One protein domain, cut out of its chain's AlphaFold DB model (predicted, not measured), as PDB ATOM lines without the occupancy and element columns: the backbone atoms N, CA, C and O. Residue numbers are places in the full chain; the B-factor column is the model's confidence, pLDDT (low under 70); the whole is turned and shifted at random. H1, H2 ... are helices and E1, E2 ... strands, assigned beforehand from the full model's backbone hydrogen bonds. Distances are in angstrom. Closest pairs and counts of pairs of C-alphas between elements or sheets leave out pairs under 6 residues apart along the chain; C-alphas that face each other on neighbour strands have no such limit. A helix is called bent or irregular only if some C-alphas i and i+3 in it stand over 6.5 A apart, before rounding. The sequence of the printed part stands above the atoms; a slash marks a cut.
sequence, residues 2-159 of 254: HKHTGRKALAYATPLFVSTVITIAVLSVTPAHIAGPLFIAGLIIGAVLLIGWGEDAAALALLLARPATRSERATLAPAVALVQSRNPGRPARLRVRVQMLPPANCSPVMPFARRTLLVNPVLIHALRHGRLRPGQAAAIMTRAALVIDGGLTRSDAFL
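What this domain is: This is residues 2 to 159 of the 254 residues of an uncharacterized protein of Acidimicrobiales bacterium (UniProt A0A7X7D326). A long, open helical hairpin, H1b and H2, reaches away from a body built round a small, strongly twisted four-stranded sheet, with H3 over one face and H6 over the other. H1a, the first arm of the bent H1, turns off at the hairpin's open end; H7 packs on H2 there, and H4 and H5 are at the body's end away from the hairpin. Printed are 158 residues, with seven named helices and four named strands in the order H1 H2 H3 E1 H4 E2 E3 E4 H5 H6 H7. The sheet is mixed, in the order E1 E2 E4 E3, and the class is mixed, helices and strands. The whole is elongated, 57 by 35 by 27 A, and only just loose, close to compact, with a radius of gyration of the C-alphas of 18.2 A.

How they stand to each other: H1, residues 2 to 29, was assigned as one helix by its hydrogen bonds but is bent: C-alphas 11 and 14 are 7.1 A apart, and its arms H1a, residues 2 to 11, and H1b, residues 14 to 29, stand at a steep tilt of 50 degrees. H2, residues 32 to 51, forms a helical hairpin with H1b, opposite ways at a shallow tilt of 26 degrees; they only just touch, with 3 pairs of C-alphas within 8 A, the closest Leu 27 and Ala 35 at 5.2 A. H3, residues 55 to 63, is on the sheet of E1, residues 65 to 67, E2, residues 95 to 99, E4, residues 116 to 119, and E3, residues 109 to 112; its height over the sheet is 8.4 A. E1 and E2 are antiparallel, with N 66 and O 98 at 2.9 A; E2 and E4 are parallel, with N 119 and O 97 at 2.7 A; E3 and E4 are an antiparallel hairpin, with N 110 and O 118 at 2.8 A. H4, residues 70 to 86, is irregular, with C-alphas 75 and 78 at 7.2 A. H6, residues 134 to 149, runs along E3 at 20 degrees on the local plane, its height over the sheet 9.0 A. There are three layers, helices on both faces of the sheet: H4 and H6 on one, H3 on the other. H4 touches H6 with residues 76 to 83 alone, the closest C-alphas those of Ala 79 and Ala 138 at 4.5 A. H5, residues 121 to 128, only grazes the sheet and touches H4, the closest C-alphas those of Thr 75 and Arg 128 at 6.5 A. H7, residues 156 to 159, touches H2, the closest C-alphas those of Leu 49 and Phe 158 at 5.3 A. Every O i to N i+4 pair is within hydrogen-bond range in H1b, H3, H5 and H6, against 5 of 6 in H1a, 15 of 16 in H2 and 11 of 13 in H4; H7 is too short for such a pair.

Where its parts are: H1a begins at C-alpha 2, (147.323, 236.102, 282.566). From first to last C-alpha H1b measures 22.9 A, H2 28.7 A, H4 23.7 A and H6 21.9 A. H7 ends at C-alpha 159, (142.449, 219.082, 278.181).

The domain as a whole: The C-alphas farthest apart are those of Ala 32 and Gly 130, 57.8 A. The printed part has no cut and no long link. The mean pLDDT of the printed part is 81.8; residues 2 to 5, 87 to 93 and 103 to 106 are under 70.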
ATOM      1  N   HIS A   2     146.386 236.552 283.620       48.47
ATOM      2  CA  HIS A   2     147.323 236.102 282.566       48.47
ATOM      3  C   HIS A   2     148.529 235.247 283.009       48.47
ATOM      4  O   HIS A   2     148.873 234.292 282.316       48.47
ATOM      5  N   LYS A   3     149.148 235.514 284.172       60.78
ATOM      6  CA  LYS A   3     150.326 234.747 284.641       60.78
ATOM      7  C   LYS A   3     150.032 233.262 284.902       60.78
ATOM      8  O   LYS A   3     150.924 232.430 284.752       60.78
ATOM      9  N   HIS A   4     148.801 232.915 285.282       66.19
ATOM     10  CA  HIS A   4     148.431 231.524 285.559       66.19
ATOM     11  C   HIS A   4     148.071 230.765 284.276       66.19
ATOM     12  O   HIS A   4     148.457 229.608 284.133       66.19
ATOM     13  N   THR A   5     147.432 231.428 283.308       67.81
ATOM     14  CA  THR A   5     147.100 230.833 282.005       67.81
ATOM     15  C   THR A   5     148.349 230.396 281.239       67.81
ATOM     16  O   THR A   5     148.373 229.293 280.705       67.81
ATOM     17  N   GLY A   6     149.421 231.202 281.253       71.44
ATOM     18  CA  GLY A   6     150.685 230.841 280.597       71.44
ATOM     19  C   GLY A   6     151.359 229.608 281.214       71.44
ATOM     20  O   GLY A   6     151.832 228.734 280.496       71.44
ATOM     21  N   ARG A   7     151.338 229.475 282.548       78.38
ATOM     22  CA  ARG A   7     151.878 228.284 283.232       78.38
ATOM     23  C   ARG A   7     151.072 227.027 282.915       78.38
ATOM     24  O   ARG A   7     151.665 225.970 282.721       78.38
ATOM     25  N   LYS A   8     149.746 227.156 282.822       77.19
ATOM     26  CA  LYS A   8     148.869 226.061 282.399       77.19
ATOM     27  C   LYS A   8     149.174 225.633 280.968       77.19
ATOM     28  O   LYS A   8     149.361 224.450 280.716       77.19
ATOM     29  N   ALA A   9     149.264 226.596 280.052       78.12
ATOM     30  CA  ALA A   9     149.564 226.328 278.652       78.12
ATOM     31  C   ALA A   9     150.888 225.566 278.501       78.12
ATOM     32  O   ALA A   9     150.918 224.566 277.800       78.12
ATOM     33  N   LEU A  10     151.938 225.961 279.230       80.50
ATOM     34  CA  LEU A  10     153.218 225.246 279.224       80.50
ATOM     35  C   LEU A  10     153.099 223.818 279.774       80.50
ATOM     36  O   LEU A  10     153.609 222.888 279.163       80.50
ATOM     37  N   ALA A  11     152.390 223.611 280.886       80.94
ATOM     38  CA  ALA A  11     152.219 222.272 281.455       80.94
ATOM     39  C   ALA A  11     151.474 221.307 280.521       80.94
ATOM     40  O   ALA A  11     151.816 220.127 280.461       80.94
ATOM     41  N   TYR A  12     150.498 221.814 279.766       81.56
ATOM     42  CA  TYR A  12     149.732 221.022 278.805       81.56
ATOM     43  C   TYR A  12     150.299 221.059 277.378       81.56
ATOM     44  O   TYR A  12     149.830 220.291 276.545       81.56
ATOM     45  N   ALA A  13     151.327 221.865 277.086       81.50
ATOM     46  CA  ALA A  13     151.903 221.987 275.746       81.50
ATOM     47  C   ALA A  13     152.422 220.643 275.222       81.50
ATOM     48  O   ALA A  13     152.045 220.230 274.129       81.50
ATOM     49  N   THR A  14     153.225 219.928 276.018       80.12
ATOM     50  CA  THR A  14     153.733 218.607 275.622       80.12
ATOM     51  C   THR A  14     152.613 217.575 275.471       80.12
ATOM     52  O   THR A  14     152.525 216.985 274.393       80.12
ATOM     53  N   PRO A  15     151.730 217.361 276.470       83.94
ATOM     54  CA  PRO A  15     150.610 216.435 276.318       83.94
ATOM     55  C   PRO A  15     149.731 216.719 275.097       83.94
ATOM     56  O   PRO A  15     149.351 215.783 274.393       83.94
ATOM     57  N   LEU A  16     149.419 217.994 274.834       86.88
ATOM     58  CA  LEU A  16     148.606 218.402 273.690       86.88
ATOM     59  C   LEU A  16     149.333 218.138 272.376       86.88
ATOM     60  O   LEU A  16     148.747 217.537 271.485       86.88
ATOM     61  N   PHE A  17     150.600 218.542 272.265       84.69
ATOM     62  CA  PHE A  17     151.391 218.332 271.055       84.69
ATOM     63  C   PHE A  17     151.492 216.847 270.714       84.69
ATOM     64  O   PHE A  17     151.124 216.441 269.616       84.69
ATOM     65  N   VAL A  18     151.921 216.022 271.674       82.75
ATOM     66  CA  VAL A  18     152.094 214.582 271.449       82.75
ATOM     67  C   VAL A  18     150.761 213.920 271.115       82.75
ATOM     68  O   VAL A  18     150.702 213.121 270.187       82.75
ATOM     69  N   SER A  19     149.679 214.282 271.811       86.69
ATOM     70  CA  SER A  19     148.361 213.713 271.515       86.69
ATOM     71  C   SER A  19     147.868 214.111 270.130       86.69
ATOM     72  O   SER A  19     147.419 213.243 269.397       86.69
ATOM     73  N   THR A  20     148.032 215.375 269.728       87.25
ATOM     74  CA  THR A  20     147.673 215.835 268.379       87.25
ATOM     75  C   THR A  20     148.446 215.076 267.305       87.25
ATOM     76  O   THR A  20     147.844 214.624 266.335       87.25
ATOM     77  N   VAL A  21     149.757 214.883 267.479       85.44
ATOM     78  CA  VAL A  21     150.557 214.107 266.521       85.44
ATOM     79  C   VAL A  21     150.078 212.660 266.468       85.44
ATOM     80  O   VAL A  21     149.863 212.150 265.375       85.44
ATOM     81  N   ILE A  22     149.887 212.002 267.617       85.56
ATOM     82  CA  ILE A  22     149.400 210.615 267.652       85.56
ATOM     83  C   ILE A  22     148.043 210.520 266.952       85.56
ATOM     84  O   ILE A  22     147.850 209.634 266.126       85.56
ATOM     85  N   THR A  23     147.124 211.447 267.227       86.62
ATOM     86  CA  THR A  23     145.817 211.496 266.570       86.62
ATOM     87  C   THR A  23     145.963 211.635 265.058       86.62
ATOM     88  O   THR A  23     145.357 210.853 264.333       86.62
ATOM     89  N   ILE A  24     146.791 212.563 264.571       87.25
ATOM     90  CA  ILE A  24     147.025 212.735 263.129       87.25
ATOM     91  C   ILE A  24     147.634 211.465 262.528       87.25
ATOM     92  O   ILE A  24     147.114 210.967 261.537       87.25
ATOM     93  N   ALA A  25     148.674 210.901 263.144       84.31
ATOM     94  CA  ALA A  25     149.350 209.703 262.654       84.31
ATOM     95  C   ALA A  25     148.404 208.495 262.568       84.31
ATOM     96  O   ALA A  25     148.392 207.792 261.559       84.31
ATOM     97  N   VAL A  26     147.573 208.284 263.595       85.75
ATOM     98  CA  VAL A  26     146.551 207.226 263.605       85.75
ATOM     99  C   VAL A  26     145.510 207.473 262.514       85.75
ATOM    100  O   VAL A  26     145.160 206.549 261.783       85.75
ATOM    101  N   LEU A  27     145.038 208.712 262.355       87.56
ATOM    102  CA  LEU A  27     144.077 209.052 261.305       87.56
ATOM    103  C   LEU A  27     144.663 208.862 259.901       87.56
ATOM    104  O   LEU A  27     143.942 208.409 259.020       87.56
ATOM    105  N   SER A  28     145.954 209.142 259.694       86.81
ATOM    106  CA  SER A  28     146.628 208.969 258.399       86.81
ATOM    107  C   SER A  28     146.706 207.514 257.938       86.81
ATOM    108  O   SER A  28     146.698 207.265 256.737       86.81
ATOM    109  N   VAL A  29     146.777 206.556 258.868       90.44
ATOM    110  CA  VAL A  29     146.772 205.116 258.543       90.44
ATOM    111  C   VAL A  29     145.366 204.504 258.562       90.44
ATOM    112  O   VAL A  29     145.188 203.348 258.188       90.44
ATOM    113  N   THR A  30     144.361 205.267 258.998       86.75
ATOM    114  CA  THR A  30     142.966 204.824 259.082       86.75
ATOM    115  C   THR A  30     142.251 205.076 257.748       86.75
ATOM    116  O   THR A  30     142.433 206.139 257.154       86.75
ATOM    117  N   PRO A  31     141.385 204.160 257.268       93.44
ATOM    118  CA  PRO A  31     140.597 204.389 256.058       93.44
ATOM    119  C   PRO A  31     139.808 205.707 256.103       93.44
ATOM    120  O   PRO A  31     139.189 206.032 257.118       93.44
ATOM    121  N   ALA A  32     139.776 206.448 254.990       88.50
ATOM    122  CA  ALA A  32     139.232 207.812 254.937       88.50
ATOM    123  C   ALA A  32     137.769 207.928 255.411       88.50
ATOM    124  O   ALA A  32     137.410 208.885 256.097       88.50
ATOM    125  N   HIS A  33     136.943 206.921 255.104       89.06
ATOM    126  CA  HIS A  33     135.538 206.867 255.518       89.06
ATOM    127  C   HIS A  33     135.354 206.680 257.034       89.06
ATOM    128  O   HIS A  33     134.279 206.967 257.549       89.06
ATOM    129  N   ILE A  34     136.392 206.241 257.755       89.50
ATOM    130  CA  ILE A  34     136.412 206.133 259.221       89.50
ATOM    131  C   ILE A  34     137.106 207.359 259.828       89.50
ATOM    132  O   ILE A  34     136.592 207.959 260.772       89.50
ATOM    133  N   ALA A  35     138.252 207.765 259.268       87.44
ATOM    134  CA  ALA A  35     139.081 208.846 259.796       87.44
ATOM    135  C   ALA A  35     138.340 210.194 259.849       87.44
ATOM    136  O   ALA A  35     138.374 210.876 260.874       87.44
ATOM    137  N   GLY A  36     137.631 210.555 258.773       87.31
ATOM    138  CA  GLY A  36     136.881 211.813 258.693       87.31
ATOM    139  C   GLY A  36     135.809 211.935 259.784       87.31
ATOM    140  O   GLY A  36     135.888 212.853 260.608       87.31
ATOM    141  N   PRO A  37     134.840 211.000 259.852       92.12
ATOM    142  CA  PRO A  37     133.816 211.013 260.892       92.12
ATOM    143  C   PRO A  37     134.390 210.955 262.309       92.12
ATOM    144  O   PRO A  37     133.908 211.675 263.182       92.12
ATOM    145  N   LEU A  38     135.437 210.153 262.544       89.06
ATOM    146  CA  LEU A  38     136.070 210.033 263.858       89.06
ATOM    147  C   LEU A  38     136.713 211.352 264.309       89.06
ATOM    148  O   LEU A  38     136.540 211.765 265.458       89.06
ATOM    149  N   PHE A  39     137.420 212.036 263.408       88.69
ATOM    150  CA  PHE A  39     138.045 213.323 263.705       88.69
ATOM    151  C   PHE A  39     137.003 214.407 263.985       88.69
ATOM    152  O   PHE A  39     137.106 215.120 264.985       88.69
ATOM    153  N   ILE A  40     135.959 214.491 263.154       91.31
ATOM    154  CA  ILE A  40     134.865 215.452 263.341       91.31
ATOM    155  C   ILE A  40     134.140 215.182 264.663       91.31
ATOM    156  O   ILE A  40     133.944 216.109 265.448       91.31
ATOM    157  N   ALA A  41     133.800 213.923 264.956       90.50
ATOM    158  CA  ALA A  41     133.179 213.550 266.223       90.50
ATOM    159  C   ALA A  41     134.062 213.942 267.416       90.50
ATOM    160  O   ALA A  41     133.567 214.517 268.386       90.50
ATOM    161  N   GLY A  42     135.375 213.709 267.327       88.75
ATOM    162  CA  GLY A  42     136.314 214.105 268.371       88.75
ATOM    163  C   GLY A  42     136.390 215.620 268.584       88.75
ATOM    164  O   GLY A  42     136.383 216.091 269.723       88.75
ATOM    165  N   LEU A  43     136.379 216.404 267.502       90.12
ATOM    166  CA  LEU A  43     136.325 217.867 267.579       90.12
ATOM    167  C   LEU A  43     135.006 218.369 268.176       90.12
ATOM    168  O   LEU A  43     135.032 219.268 269.020       90.12
ATOM    169  N   ILE A  44     133.870 217.771 267.802       90.44
ATOM    170  CA  ILE A  44     132.556 218.098 268.375       90.44
ATOM    171  C   ILE A  44     132.561 217.820 269.880       90.44
ATOM    172  O   ILE A  44     132.187 218.695 270.661       90.44
ATOM    173  N   ILE A  45     133.044 216.649 270.308       88.62
ATOM    174  CA  ILE A  45     133.178 216.310 271.734       88.62
ATOM    175  C   ILE A  45     134.069 217.338 272.441       88.62
ATOM    176  O   ILE A  45     133.696 217.860 273.494       88.62
ATOM    177  N   GLY A  46     135.215 217.688 271.850       87.06
ATOM    178  CA  GLY A  46     136.118 218.700 272.392       87.06
ATOM    179  C   GLY A  46     135.450 220.071 272.563       87.06
ATOM    180  O   GLY A  46     135.558 220.680 273.632       87.06
ATOM    181  N   ALA A  47     134.709 220.534 271.555       87.25
ATOM    182  CA  ALA A  47     133.977 221.799 271.591       87.25
ATOM    183  C   ALA A  47     132.871 221.798 272.661       87.25
ATOM    184  O   ALA A  47     132.763 222.743 273.448       87.25
ATOM    185  N   VAL A  48     132.102 220.711 272.755       88.25
ATOM    186  CA  VAL A  48     131.065 220.516 273.783       88.25
ATOM    187  C   VAL A  48     131.677 220.583 275.192       88.25
ATOM    188  O   VAL A  48     131.167 221.304 276.059       88.25
ATOM    189  N   LEU A  49     132.824 219.929 275.410       86.88
ATOM    190  CA  LEU A  49     133.542 219.964 276.691       86.88
ATOM    191  C   LEU A  49     134.117 221.348 277.019       86.88
ATOM    192  O   LEU A  49     134.119 221.742 278.187       86.88
ATOM    193  N   LEU A  50     134.561 222.121 276.022       83.69
ATOM    194  CA  LEU A  50     135.007 223.506 276.225       83.69
ATOM    195  C   LEU A  50     133.868 224.413 276.708       83.69
ATOM    196  O   LEU A  50     134.074 225.250 277.596       83.69
ATOM    197  N   ILE A  51     132.657 224.209 276.186       84.38
ATOM    198  CA  ILE A  51     131.444 224.923 276.617       84.38
ATOM    199  C   ILE A  51     131.025 224.491 278.042       84.38
ATOM    200  O   ILE A  51     130.327 225.226 278.744       84.38
ATOM    201  N   GLY A  52     131.542 223.360 278.538       76.69
ATOM    202  CA  GLY A  52     131.238 222.801 279.860       76.69
ATOM    203  C   GLY A  52     130.036 221.858 279.853       76.69
ATOM    204  O   GLY A  52     129.483 221.541 280.908       76.69
ATOM    205  N   TRP A  53     129.605 221.422 278.670       77.81
ATOM    206  CA  TRP A  53     128.601 220.377 278.523       77.81
ATOM    207  C   TRP A  53     129.302 219.016 278.573       77.81
ATOM    208  O   TRP A  53     130.391 218.850 278.037       77.81
ATOM    209  N   GLY A  54     128.723 218.044 279.282       78.00
ATOM    210  CA  GLY A  54     129.311 216.703 279.404       78.00
ATOM    211  C   GLY A  54     130.436 216.550 280.437       78.00
ATOM    212  O   GLY A  54     131.029 215.479 280.506       78.00
ATOM    213  N   GLU A  55     130.700 217.546 281.297       84.12
ATOM    214  CA  GLU A  55     131.699 217.439 282.387       84.12
ATOM    215  C   GLU A  55     131.473 216.206 283.276       84.12
ATOM    216  O   GLU A  55     132.416 215.581 283.754       84.12
ATOM    217  N   ASP A  56     130.207 215.839 283.468       81.06
ATOM    218  CA  ASP A  56     129.792 214.661 284.218       81.06
ATOM    219  C   ASP A  56     130.209 213.349 283.542       81.06
ATOM    220  O   ASP A  56     130.655 212.420 284.219       81.06
ATOM    221  N   ALA A  57     130.050 213.265 282.223       80.94
ATOM    222  CA  ALA A  57     130.458 212.106 281.445       80.94
ATOM    223  C   ALA A  57     131.984 212.051 281.342       80.94
ATOM    224  O   ALA A  57     132.558 210.992 281.549       80.94
ATOM    225  N   ALA A  58     132.648 213.193 281.143       82.19
ATOM    226  CA  ALA A  58     134.105 213.290 281.133       82.19
ATOM    227  C   ALA A  58     134.721 212.874 282.476       82.19
ATOM    228  O   ALA A  58     135.675 212.103 282.502       82.19
ATOM    229  N   ALA A  59     134.148 213.314 283.600       82.38
ATOM    230  CA  ALA A  59     134.606 212.894 284.921       82.38
ATOM    231  C   ALA A  59     134.472 211.375 285.112       82.38
ATOM    232  O   ALA A  59     135.360 210.752 285.685       82.38
ATOM    233  N   LEU A  60     133.387 210.770 284.616       83.19
ATOM    234  CA  LEU A  60     133.191 209.325 284.704       83.19
ATOM    235  C   LEU A  60     134.113 208.556 283.749       83.19
ATOM    236  O   LEU A  60     134.794 207.639 284.180       83.19
ATOM    237  N   ALA A  61     134.138 208.919 282.469       82.62
ATOM    238  CA  ALA A  61     134.825 208.168 281.425       82.62
ATOM    239  C   ALA A  61     136.346 208.356 281.460       82.62
ATOM    240  O   ALA A  61     137.083 207.401 281.248       82.62
ATOM    241  N   LEU A  62     136.822 209.576 281.731       81.44
ATOM    242  CA  LEU A  62     138.248 209.908 281.641       81.44
ATOM    243  C   LEU A  62     138.964 209.803 282.982       81.44
ATOM    244  O   LEU A  62     140.137 209.460 283.027       81.44
ATOM    245  N   LEU A  63     138.267 210.126 284.074       80.62
ATOM    246  CA  LEU A  63     138.847 210.152 285.420       80.62
ATOM    247  C   LEU A  63     138.289 209.056 286.328       80.62
ATOM    248  O   LEU A  63     138.600 209.046 287.522       80.62
ATOM    249  N   LEU A  64     137.443 208.167 285.790       83.06
ATOM    250  CA  LEU A  64     136.790 207.088 286.534       83.06
ATOM    251  C   LEU A  64     136.158 207.608 287.836       83.06
ATOM    252  O   LEU A  64     136.247 206.991 288.897       83.06
ATOM    253  N   ALA A  65     135.559 208.802 287.775       83.19
ATOM    254  CA  ALA A  65     134.988 209.480 288.926       83.19
ATOM    255  C   ALA A  65     133.469 209.315 288.952       83.19
ATOM    256  O   ALA A  65     132.721 209.942 288.187       83.19
ATOM    257  N   ARG A  66     133.005 208.491 289.892       87.06
ATOM    258  CA  ARG A  66     131.583 208.206 290.076       87.06
ATOM    259  C   ARG A  66     130.905 209.212 291.002       87.06
ATOM    260  O   ARG A  66     131.556 209.812 291.861       87.06
ATOM    261  N   PRO A  67     129.579 209.381 290.896       83.88
ATOM    262  CA  PRO A  67     128.815 210.033 291.949       83.88
ATOM    263  C   PRO A  67     129.070 209.348 293.302       83.88
ATOM    264  O   PRO A  67     129.147 208.118 293.383       83.88
ATOM    265  N   ALA A  68     129.185 210.140 294.370       80.12
ATOM    266  CA  ALA A  68     129.296 209.602 295.724       80.12
ATOM    267  C   ALA A  68     128.061 208.744 296.060       80.12
ATOM    268  O   ALA A  68     126.932 209.140 295.724       80.12
ATOM    269  N   THR A  69     128.256 207.599 296.719       84.88
ATOM    270  CA  THR A  69     127.151 206.769 297.231       84.88
ATOM    271  C   THR A  69     126.414 207.496 298.359       84.88
ATOM    272  O   THR A  69     126.890 208.502 298.890       84.88
ATOM    273  N   ARG A  70     125.229 207.007 298.757       85.12
ATOM    274  CA  ARG A  70     124.452 207.623 299.850       85.12
ATOM    275  C   ARG A  70     125.243 207.683 301.166       85.12
ATOM    276  O   ARG A  70     125.221 208.714 301.828       85.12
ATOM    277  N   SER A  71     125.987 206.629 301.503       82.94
ATOM    278  CA  SER A  71     126.817 206.567 302.714       82.94
ATOM    279  C   SER A  71     128.016 207.520 302.660       82.94
ATOM    280  O   SER A  71     128.319 208.204 303.639       82.94
ATOM    281  N   GLU A  72     128.670 207.634 301.504       85.94
ATOM    282  CA  GLU A  72     129.770 208.581 301.286       85.94
ATOM    283  C   GLU A  72     129.282 210.031 301.368       85.94
ATOM    284  O   GLU A  72     129.922 210.867 302.007       85.94
ATOM    285  N   ARG A  73     128.112 210.330 300.786       84.81
ATOM    286  CA  ARG A  73     127.477 211.652 300.904       84.81
ATOM    287  C   ARG A  73     127.148 211.989 302.349       84.81
ATOM    288  O   ARG A  73     127.436 213.104 302.762       84.81
ATOM    289  N   ALA A  74     126.597 211.044 303.112       84.94
ATOM    290  CA  ALA A  74     126.322 211.244 304.533       84.94
ATOM    291  C   ALA A  74     127.610 211.542 305.321       84.94
ATOM    292  O   ALA A  74     127.642 212.464 306.128       84.94
ATOM    293  N   THR A  75     128.700 210.835 305.010       85.12
ATOM    294  CA  THR A  75     130.020 211.058 305.628       85.12
ATOM    295  C   THR A  75     130.594 212.441 305.288       85.12
ATOM    296  O   THR A  75     131.223 213.087 306.125       85.12
ATOM    297  N   LEU A  76     130.374 212.919 304.061       84.69
ATOM    298  CA  LEU A  76     130.865 214.216 303.586       84.69
ATOM    299  C   LEU A  76     129.938 215.388 303.941       84.69
ATOM    300  O   LEU A  76     130.381 216.537 303.900       84.69
ATOM    301  N   ALA A  77     128.679 215.127 304.301       84.88
ATOM    302  CA  ALA A  77     127.666 216.154 304.545       84.88
ATOM    303  C   ALA A  77     128.100 217.218 305.572       84.88
ATOM    304  O   ALA A  77     127.954 218.401 305.261       84.88
ATOM    305  N   PRO A  78     128.721 216.875 306.722       84.38
ATOM    306  CA  PRO A  78     129.192 217.881 307.676       84.38
ATOM    307  C   PRO A  78     130.274 218.794 307.085       84.38
ATOM    308  O   PRO A  78     130.274 220.003 307.312       84.38
ATOM    309  N   ALA A  79     131.188 218.238 306.284       83.94
ATOM    310  CA  ALA A  79     132.231 219.018 305.626       83.94
ATOM    311  C   ALA A  79     131.644 219.934 304.539       83.94
ATOM    312  O   ALA A  79     132.017 221.102 304.459       83.94
ATOM    313  N   VAL A  80     130.690 219.437 303.745       83.50
ATOM    314  CA  VAL A  80     129.986 220.227 302.721       83.50
ATOM    315  C   VAL A  80     129.181 221.363 303.353       83.50
ATOM    316  O   VAL A  80     129.268 222.495 302.880       83.50
ATOM    317  N   ALA A  81     128.466 221.100 304.449       82.62
ATOM    318  CA  ALA A  81     127.722 222.121 305.185       82.62
ATOM    319  C   ALA A  81     128.648 223.231 305.711       82.62
ATOM    320  O   ALA A  81     128.339 224.416 305.593       82.62
ATOM    321  N   LEU A  82     129.833 222.866 306.215       81.81
ATOM    322  CA  LEU A  82     130.856 223.831 306.628       81.81
ATOM    323  C   LEU A  82     131.442 224.625 305.454       81.81
ATOM    324  O   LEU A  82     131.767 225.797 305.618       81.81
ATOM    325  N   VAL A  83     131.595 224.021 304.274       80.62
ATOM    326  CA  VAL A  83     132.041 224.739 303.066       80.62
ATOM    327  C   VAL A  83     130.991 225.760 302.631       80.62
ATOM    328  O   VAL A  83     131.348 226.896 302.314       80.62
ATOM    329  N   GLN A  84     129.714 225.374 302.641       80.19
ATOM    330  CA  GLN A  84     128.598 226.248 302.273       80.19
ATOM    331  C   GLN A  84     128.449 227.411 303.259       80.19
ATOM    332  O   GLN A  84     128.406 228.563 302.832       80.19
ATOM    333  N   SER A  85     128.483 227.142 304.568       77.25
ATOM    334  CA  SER A  85     128.404 228.195 305.592       77.25
ATOM    335  C   SER A  85     129.605 229.147 305.572       77.25
ATOM    336  O   SER A  85     129.479 230.315 305.926       77.25
ATOM    337  N   ARG A  86     130.776 228.675 305.126       74.00
ATOM    338  CA  ARG A  86     131.983 229.501 304.950       74.00
ATOM    339  C   ARG A  86     131.977 230.338 303.671       74.00
ATOM    340  O   ARG A  86     132.828 231.213 303.554       74.00
ATOM    341  N   ASN A  87     131.084 230.072 302.716       69.38
ATOM    342  CA  ASN A  87     131.065 230.756 301.421       69.38
ATOM    343  C   ASN A  87     129.631 231.083 300.952       69.38
ATOM    344  O   ASN A  87     129.201 230.584 299.904       69.38
ATOM    345  N   PRO A  88     128.891 231.931 301.693       58.12
ATOM    346  CA  PRO A  88     127.566 232.383 301.282       58.12
ATOM    347  C   PRO A  88     127.700 233.241 300.012       58.12
ATOM    348  O   PRO A  88     128.345 234.283 300.028       58.12
ATOM    349  N   GLY A  89     127.166 232.770 298.884       56.19
ATOM    350  CA  GLY A  89     127.211 233.475 297.590       56.19
ATOM    351  C   GLY A  89     127.903 232.715 296.456       56.19
ATOM    352  O   GLY A  89     127.844 233.139 295.303       56.19
ATOM    353  N   ARG A  90     128.529 231.568 296.738       60.94
ATOM    354  CA  ARG A  90     129.072 230.692 295.690       60.94
ATOM    355  C   ARG A  90     128.031 229.680 295.240       60.94
ATOM    356  O   ARG A  90     127.224 229.249 296.061       60.94
ATOM    357  N   PRO A  91     128.002 229.304 293.950       51.09
ATOM    358  CA  PRO A  91     126.913 228.500 293.424       51.09
ATOM    359  C   PRO A  91     126.798 227.200 294.219       51.09
ATOM    360  O   PRO A  91     127.740 226.410 294.272       51.09
ATOM    361  N   ALA A  92     125.606 226.952 294.768       52.47
ATOM    362  CA  ALA A  92     125.191 225.742 295.486       52.47
ATOM    363  C   ALA A  92     125.249 224.448 294.635       52.47
ATOM    364  O   ALA A  92     124.613 223.447 294.944       52.47
ATOM    365  N   ARG A  93     125.996 224.463 293.528       63.00
ATOM    366  CA  ARG A  93     126.086 223.421 292.504       63.00
ATOM    367  C   ARG A  93     127.471 222.770 292.458       63.00
ATOM    368  O   ARG A  93     127.837 222.240 291.415       63.00
ATOM    369  N   LEU A  94     128.246 222.825 293.545       70.44
ATOM    370  CA  LEU A  94     129.475 222.038 293.674       70.44
ATOM    371  C   LEU A  94     129.107 220.552 293.707       70.44
ATOM    372  O   LEU A  94     128.494 220.063 294.656       70.44
ATOM    373  N   ARG A  95     129.457 219.840 292.640       80.88
ATOM    374  CA  ARG A  95     129.221 218.406 292.499       80.88
ATOM    375  C   ARG A  95     130.403 217.658 293.077       80.88
ATOM    376  O   ARG A  95     131.524 217.821 292.613       80.88
ATOM    377  N   VAL A  96     130.145 216.820 294.071       82.12
ATOM    378  CA  VAL A  96     131.173 215.978 294.680       82.12
ATOM    379  C   VAL A  96     131.145 214.598 294.031       82.12
ATOM    380  O   VAL A  96     130.102 213.939 293.999       82.12
ATOM    381  N   ARG A  97     132.292 214.168 293.510       84.88
ATOM    382  CA  ARG A  97     132.482 212.859 292.878       84.88
ATOM    383  C   ARG A  97     133.655 212.134 293.495       84.88
ATOM    384  O   ARG A  97     134.612 212.768 293.915       84.88
ATOM    385  N   VAL A  98     133.575 210.815 293.539       83.88
ATOM    386  CA  VAL A  98     134.583 209.954 294.151       83.88
ATOM    387  C   VAL A  98     135.379 209.277 293.046       83.88
ATOM    388  O   VAL A  98     134.791 208.628 292.180       83.88
ATOM    389  N   GLN A  99     136.699 209.452 293.059       84.38
ATOM    390  CA  GLN A  99     137.597 208.773 292.121       84.38
ATOM    391  C   GLN A  99     137.653 207.278 292.439       84.38
ATOM    392  O   GLN A  99     137.811 206.905 293.598       84.38
ATOM    393  N   MET A 100     137.530 206.423 291.426       79.19
ATOM    394  CA  MET A 100     137.663 204.974 291.603       79.19
ATOM    395  C   MET A 100     139.128 204.547 291.731       79.19
ATOM    396  O   MET A 100     139.441 203.713 292.575       79.19
ATOM    397  N   LEU A 101     140.018 205.140 290.928       71.19
ATOM    398  CA  LEU A 101     141.439 204.796 290.885       71.19
ATOM    399  C   LEU A 101     142.300 206.055 291.091       71.19
ATOM    400  O   LEU A 101     142.726 206.683 290.120       71.19
ATOM    401  N   PRO A 102     142.504 206.496 292.343       71.44
ATOM    402  CA  PRO A 102     143.314 207.673 292.610       71.44
ATOM    403  C   PRO A 102     144.807 207.371 292.385       71.44
ATOM    404  O   PRO A 102     145.295 206.336 292.846       71.44
ATOM    405  N   PRO A 103     145.571 208.278 291.756       66.81
ATOM    406  CA  PRO A 103     147.026 208.178 291.731       66.81
ATOM    407  C   PRO A 103     147.600 208.241 293.154       66.81
ATOM    408  O   PRO A 103     147.096 208.986 294.001       66.81
ATOM    409  N   ALA A 104     148.683 207.502 293.415       60.97
ATOM    410  CA  ALA A 104     149.235 207.294 294.761       60.97
ATOM    411  C   ALA A 104     149.589 208.591 295.525       60.97
ATOM    412  O   ALA A 104     149.513 208.617 296.748       60.97
ATOM    413  N   ASN A 105     149.917 209.676 294.812       64.69
ATOM    414  CA  ASN A 105     150.354 210.956 295.386       64.69
ATOM    415  C   ASN A 105     149.383 212.121 295.117       64.69
ATOM    416  O   ASN A 105     149.774 213.288 295.176       64.69
ATOM    417  N   CYS A 106     148.121 211.837 294.791       67.00
ATOM    418  CA  CYS A 106     147.147 212.891 294.518       67.00
ATOM    419  C   CYS A 106     146.608 213.551 295.792       67.00
ATOM    420  O   CYS A 106     146.385 212.909 296.820       67.00
ATOM    421  N   SER A 107     146.329 214.853 295.686       75.62
ATOM    422  CA  SER A 107     145.639 215.619 296.729       75.62
ATOM    423  C   SER A 107     144.322 214.929 297.137       75.62
ATOM    424  O   SER A 107     143.604 214.439 296.261       75.62
ATOM    425  N   PRO A 108     143.938 214.937 298.432       81.06
ATOM    426  CA  PRO A 108     142.700 214.304 298.907       81.06
ATOM    427  C   PRO A 108     141.426 214.832 298.229       81.06
ATOM    428  O   PRO A 108     140.425 214.119 298.137       81.06
ATOM    429  N   VAL A 109     141.463 216.085 297.765       83.38
ATOM    430  CA  VAL A 109     140.431 216.706 296.927       83.38
ATOM    431  C   VAL A 109     141.108 217.441 295.779       83.38
ATOM    432  O   VAL A 109     142.071 218.182 295.999       83.38
ATOM    433  N   MET A 110     140.577 217.272 294.572       83.38
ATOM    434  CA  MET A 110     141.030 217.950 293.365       83.38
ATOM    435  C   MET A 110     139.880 218.721 292.704       83.38
ATOM    436  O   MET A 110     138.780 218.183 292.558       83.38
ATOM    437  N   PRO A 111     140.109 219.979 292.300       84.06
ATOM    438  CA  PRO A 111     139.151 220.718 291.494       84.06
ATOM    439  C   PRO A 111     139.158 220.199 290.051       84.06
ATOM    440  O   PRO A 111     140.220 219.919 289.502       84.06
ATOM    441  N   PHE A 112     137.981 220.077 289.440       84.25
ATOM    442  CA  PHE A 112     137.829 219.650 288.052       84.25
ATOM    443  C   PHE A 112     136.719 220.431 287.345       84.25
ATOM    444  O   PHE A 112     135.612 220.613 287.868       84.25
ATOM    445  N   ALA A 113     137.014 220.851 286.117       84.31
ATOM    446  CA  ALA A 113     136.079 221.539 285.237       84.31
ATOM    447  C   ALA A 113     135.480 222.803 285.889       84.31
ATOM    448  O   ALA A 113     136.216 223.597 286.485       84.31
ATOM    449  N   ARG A 114     134.170 223.053 285.760       83.19
ATOM    450  CA  ARG A 114     133.550 224.309 286.228       83.19
ATOM    451  C   ARG A 114     132.888 224.214 287.592       83.19
ATOM    452  O   ARG A 114     132.635 225.254 288.197       83.19
ATOM    453  N   ARG A 115     132.513 223.012 288.036       83.19
ATOM    454  CA  ARG A 115     131.700 222.807 289.250       83.19
ATOM    455  C   ARG A 115     131.963 221.481 289.965       83.19
ATOM    456  O   ARG A 115     131.208 221.135 290.869       83.19
ATOM    457  N   THR A 116     132.988 220.727 289.575       83.12
ATOM    458  CA  THR A 116     133.178 219.356 290.059       83.12
ATOM    459  C   THR A 116     134.366 219.269 291.007       83.12
ATOM    460  O   THR A 116     135.475 219.678 290.681       83.12
ATOM    461  N   LEU A 117     134.137 218.719 292.196       84.81
ATOM    462  CA  LEU A 117     135.181 218.327 293.134       84.81
ATOM    463  C   LEU A 117     135.358 216.819 293.064       84.81
ATOM    464  O   LEU A 117     134.422 216.059 293.327       84.81
ATOM    465  N   LEU A 118     136.570 216.401 292.734       85.75
ATOM    466  CA  LEU A 118     136.985 215.012 292.782       85.75
ATOM    467  C   LEU A 118     137.555 214.736 294.167       85.75
ATOM    468  O   LEU A 118     138.493 215.394 294.607       85.75
ATOM    469  N   VAL A 119     136.960 213.787 294.870       87.38
ATOM    470  CA  VAL A 119     137.344 213.362 296.210       87.38
ATOM    471  C   VAL A 119     137.996 211.996 296.107       87.38
ATOM    472  O   VAL A 119     137.440 211.063 295.525       87.38
ATOM    473  N   ASN A 120     139.178 211.883 296.696       89.06
ATOM    474  CA  ASN A 120     139.866 210.614 296.826       89.06
ATOM    475  C   ASN A 120     139.155 209.759 297.905       89.06
ATOM    476  O   ASN A 120     138.889 210.273 298.998       89.06
ATOM    477  N   PRO A 121     138.870 208.466 297.654       85.50
ATOM    478  CA  PRO A 121     138.323 207.542 298.654       85.50
ATOM    479  C   PRO A 121     139.061 207.552 299.998       85.50
ATOM    480  O   PRO A 121     138.429 207.397 301.044       85.50
ATOM    481  N   VAL A 122     140.376 207.800 299.992       86.06
ATOM    482  CA  VAL A 122     141.203 207.901 301.206       86.06
ATOM    483  C   VAL A 122     140.698 208.997 302.148       86.06
ATOM    484  O   VAL A 122     140.681 208.800 303.362       86.06
ATOM    485  N   LEU A 123     140.211 210.125 301.616       84.88
ATOM    486  CA  LEU A 123     139.637 211.204 302.426       84.88
ATOM    487  C   LEU A 123     138.364 210.753 303.145       84.88
ATOM    488  O   LEU A 123     138.167 211.049 304.323       84.88
ATOM    489  N   ILE A 124     137.504 210.030 302.431       86.44
ATOM    490  CA  ILE A 124     136.245 209.511 302.968       86.44
ATOM    491  C   ILE A 124     136.544 208.470 304.042       86.44
ATOM    492  O   ILE A 124     135.939 208.493 305.112       86.44
ATOM    493  N   HIS A 125     137.513 207.594 303.787       86.12
ATOM    494  CA  HIS A 125     137.955 206.601 304.754       86.12
ATOM    495  C   HIS A 125     138.530 207.264 306.015       86.12
ATOM    496  O   HIS A 125     138.176 206.869 307.125       86.12
ATOM    497  N   ALA A 126     139.339 208.317 305.864       85.38
ATOM    498  CA  ALA A 126     139.892 209.077 306.983       85.38
ATOM    499  C   ALA A 126     138.813 209.806 307.803       85.38
ATOM    500  O   ALA A 126     138.892 209.815 309.029       85.38
ATOM    501  N   LEU A 127     137.789 210.370 307.153       87.25
ATOM    502  CA  LEU A 127     136.638 210.977 307.832       87.25
ATOM    503  C   LEU A 127     135.801 209.933 308.574       87.25
ATOM    504  O   LEU A 127     135.454 210.138 309.734       87.25
ATOM    505  N   ARG A 128     135.516 208.796 307.929       88.56
ATOM    506  CA  ARG A 128     134.720 207.710 308.514       88.56
ATOM    507  C   ARG A 128     135.367 207.132 309.776       88.56
ATOM    508  O   ARG A 128     134.656 206.807 310.714       88.56
ATOM    509  N   HIS A 129     136.696 207.034 309.802       88.81
ATOM    510  CA  HIS A 129     137.458 206.519 310.949       88.81
ATOM    511  C   HIS A 129     137.900 207.620 311.927       88.81
ATOM    512  O   HIS A 129     138.756 207.373 312.771       88.81
ATOM    513  N   GLY A 130     137.394 208.851 311.792       83.81
ATOM    514  CA  GLY A 130     137.731 209.965 312.686       83.81
ATOM    515  C   GLY A 130     139.189 210.441 312.624       83.81
ATOM    516  O   GLY A 130     139.580 211.314 313.394       83.81
ATOM    517  N   ARG A 131     139.998 209.922 311.689       86.62
ATOM    518  CA  ARG A 131     141.400 210.329 311.481       86.62
ATOM    519  C   ARG A 131     141.515 211.747 310.925       86.62
ATOM    520  O   ARG A 131     142.556 212.378 311.068       86.62
ATOM    521  N   LEU A 132     140.453 212.244 310.291       87.12
ATOM    522  CA  LEU A 132     140.354 213.619 309.823       87.12
ATOM    523  C   LEU A 132     139.086 214.272 310.366       87.12
ATOM    524  O   LEU A 132     137.997 213.711 310.263       87.12
ATOM    525  N   ARG A 133     139.210 215.489 310.908       88.62
ATOM    526  CA  ARG A 133     138.049 216.229 311.420       88.62
ATOM    527  C   ARG A 133     137.240 216.844 310.267       88.62
ATOM    528  O   ARG A 133     137.840 217.344 309.308       88.62
ATOM    529  N   PRO A 134     135.902 216.955 310.382       85.62
ATOM    530  CA  PRO A 134     135.064 217.596 309.363       85.62
ATOM    531  C   PRO A 134     135.502 219.022 308.997       85.62
ATOM    532  O   PRO A 134     135.440 219.413 307.835       85.62
ATOM    533  N   GLY A 135     136.019 219.790 309.964       84.25
ATOM    534  CA  GLY A 135     136.529 221.144 309.726       84.25
ATOM    535  C   GLY A 135     137.790 221.206 308.856       84.25
ATOM    536  O   GLY A 135     137.949 222.164 308.092       84.25
ATOM    537  N   GLN A 136     138.657 220.189 308.937       85.12
ATOM    538  CA  GLN A 136     139.857 220.065 308.102       85.12
ATOM    539  C   GLN A 136     139.479 219.638 306.683       85.12
ATOM    540  O   GLN A 136     139.919 220.266 305.720       85.12
ATOM    541  N   ALA A 137     138.588 218.650 306.545       85.25
ATOM    542  CA  ALA A 137     138.030 218.275 305.245       85.25
ATOM    543  C   ALA A 137     137.334 219.464 304.566       85.25
ATOM    544  O   ALA A 137     137.582 219.737 303.394       85.25
ATOM    545  N   ALA A 138     136.553 220.245 305.319       85.56
ATOM    546  CA  ALA A 138     135.923 221.459 304.815       85.56
ATOM    547  C   ALA A 138     136.946 222.501 304.338       85.56
ATOM    548  O   ALA A 138     136.715 223.167 303.333       85.56
ATOM    549  N   ALA A 139     138.087 222.653 305.020       84.19
ATOM    550  CA  ALA A 139     139.147 223.565 304.584       84.19
ATOM    551  C   ALA A 139     139.784 223.110 303.259       84.19
ATOM    552  O   ALA A 139     139.952 223.926 302.351       84.19
ATOM    553  N   ILE A 140     140.067 221.810 303.120       85.75
ATOM    554  CA  ILE A 140     140.609 221.216 301.886       85.75
ATOM    555  C   ILE A 140     139.608 221.377 300.729       85.75
ATOM    556  O   ILE A 140     139.973 221.839 299.648       85.75
ATOM    557  N   MET A 141     138.329 221.076 300.966       86.38
ATOM    558  CA  MET A 141     137.265 221.243 299.970       86.38
ATOM    559  C   MET A 141     137.049 222.714 299.593       86.38
ATOM    560  O   MET A 141     136.875 223.020 298.417       86.38
ATOM    561  N   THR A 142     137.117 223.636 300.560       85.56
ATOM    562  CA  THR A 142     137.002 225.084 300.304       85.56
ATOM    563  C   THR A 142     138.153 225.578 299.431       85.56
ATOM    564  O   THR A 142     137.925 226.331 298.489       85.56
ATOM    565  N   ARG A 143     139.385 225.125 299.703       83.56
ATOM    566  CA  ARG A 143     140.562 225.442 298.883       83.56
ATOM    567  C   ARG A 143     140.366 225.008 297.431       83.56
ATOM    568  O   ARG A 143     140.639 225.787 296.524       83.56
ATOM    569  N   ALA A 144     139.885 223.786 297.216       83.31
ATOM    570  CA  ALA A 144     139.613 223.285 295.876       83.31
ATOM    571  C   ALA A 144     138.466 224.060 295.199       83.31
ATOM    572  O   ALA A 144     138.593 224.447 294.041       83.31
ATOM    573  N   ALA A 145     137.388 224.378 295.922       83.06
ATOM    574  CA  ALA A 145     136.288 225.186 295.391       83.06
ATOM    575  C   ALA A 145     136.758 226.580 294.927       83.06
ATOM    576  O   ALA A 145     136.429 227.003 293.825       83.06
ATOM    577  N   LEU A 146     137.621 227.239 295.706       82.81
ATOM    578  CA  LEU A 146     138.214 228.538 295.359       82.81
ATOM    579  C   LEU A 146     139.019 228.522 294.053       82.81
ATOM    580  O   LEU A 146     139.053 229.513 293.322       82.81
ATOM    581  N   VAL A 147     139.681 227.403 293.756       83.56
ATOM    582  CA  VAL A 147     140.409 227.213 292.496       83.56
ATOM    583  C   VAL A 147     139.439 227.123 291.313       83.56
ATOM    584  O   VAL A 147     139.693 227.734 290.270       83.56
ATOM    585  N   ILE A 148     138.313 226.419 291.490       83.75
ATOM    586  CA  ILE A 148     137.238 226.330 290.491       83.75
ATOM    587  C   ILE A 148     136.650 227.718 290.219       83.75
ATOM    588  O   ILE A 148     136.516 228.120 289.059       83.75
ATOM    589  N   ASP A 149     136.365 228.481 291.276       80.25
ATOM    590  CA  ASP A 149     135.829 229.842 291.163       80.25
ATOM    591  C   ASP A 149     136.805 230.783 290.448       80.25
ATOM    592  O   ASP A 149     136.393 231.621 289.645       80.25
ATOM    593  N   GLY A 150     138.111 230.594 290.673       76.88
ATOM    594  CA  GLY A 150     139.179 231.291 289.954       76.88
ATOM    595  C   GLY A 150     139.238 230.983 288.453       76.88
ATOM    596  O   GLY A 150     140.027 231.593 287.734       76.88
ATOM    597  N   GLY A 151     138.428 230.040 287.960       80.25
ATOM    598  CA  GLY A 151     138.322 229.688 286.546       80.25
ATOM    599  C   GLY A 151     139.518 228.911 285.993       80.25
ATOM    600  O   GLY A 151     139.569 228.646 284.792       80.25
ATOM    601  N   LEU A 152     140.459 228.515 286.853       80.50
ATOM    602  CA  LEU A 152     141.697 227.830 286.473       80.50
ATOM    603  C   LEU A 152     141.441 226.442 285.883       80.50
ATOM    604  O   LEU A 152     142.247 225.975 285.085       80.50
ATOM    605  N   THR A 153     140.315 225.813 286.220       83.31
ATOM    606  CA  THR A 153     139.967 224.435 285.842       83.31
ATOM    607  C   THR A 153     138.945 224.336 284.707       83.31
ATOM    608  O   THR A 153     138.592 223.240 284.285       83.31
ATOM    609  N   ARG A 154     138.478 225.464 284.146       83.56
ATOM    610  CA  ARG A 154     137.389 225.480 283.143       83.56
ATOM    611  C   ARG A 154     137.683 224.652 281.892       83.56
ATOM    612  O   ARG A 154     136.762 224.091 281.314       83.56
ATOM    613  N   SER A 155     138.947 224.591 281.478       82.38
ATOM    614  CA  SER A 155     139.382 223.824 280.309       82.38
ATOM    615  C   SER A 155     139.828 222.399 280.644       82.38
ATOM    616  O   SER A 155     140.260 221.692 279.743       82.38
ATOM    617  N   ASP A 156     139.758 221.961 281.906       85.44
ATOM    618  CA  ASP A 156     140.319 220.665 282.317       85.44
ATOM    619  C   ASP A 156     139.600 219.493 281.663       85.44
ATOM    620  O   ASP A 156     140.250 218.516 281.314       85.44
ATOM    621  N   ALA A 157     138.286 219.596 281.445       85.12
ATOM    622  CA  ALA A 157     137.522 218.547 280.777       85.12
ATOM    623  C   ALA A 157     138.010 218.328 279.334       85.12
ATOM    624  O   ALA A 157     138.314 217.201 278.953       85.12
ATOM    625  N   PHE A 158     138.172 219.415 278.573       87.31
ATOM    626  CA  PHE A 158     138.745 219.372 277.227       87.31
ATOM    627  C   PHE A 158     140.195 218.886 277.238       87.31
ATOM    628  O   PHE A 158     140.542 217.998 276.470       87.31
ATOM    629  N   LEU A 159     141.036 219.447 278.113       87.00
ATOM    630  CA  LEU A 159     142.449 219.082 278.181       87.00
ATOM    631  C   LEU A 159     142.606 217.598 278.509       87.00
ATOM    632  O   LEU A 159     143.328 216.912 277.804       87.00
TER     633      LEU A 159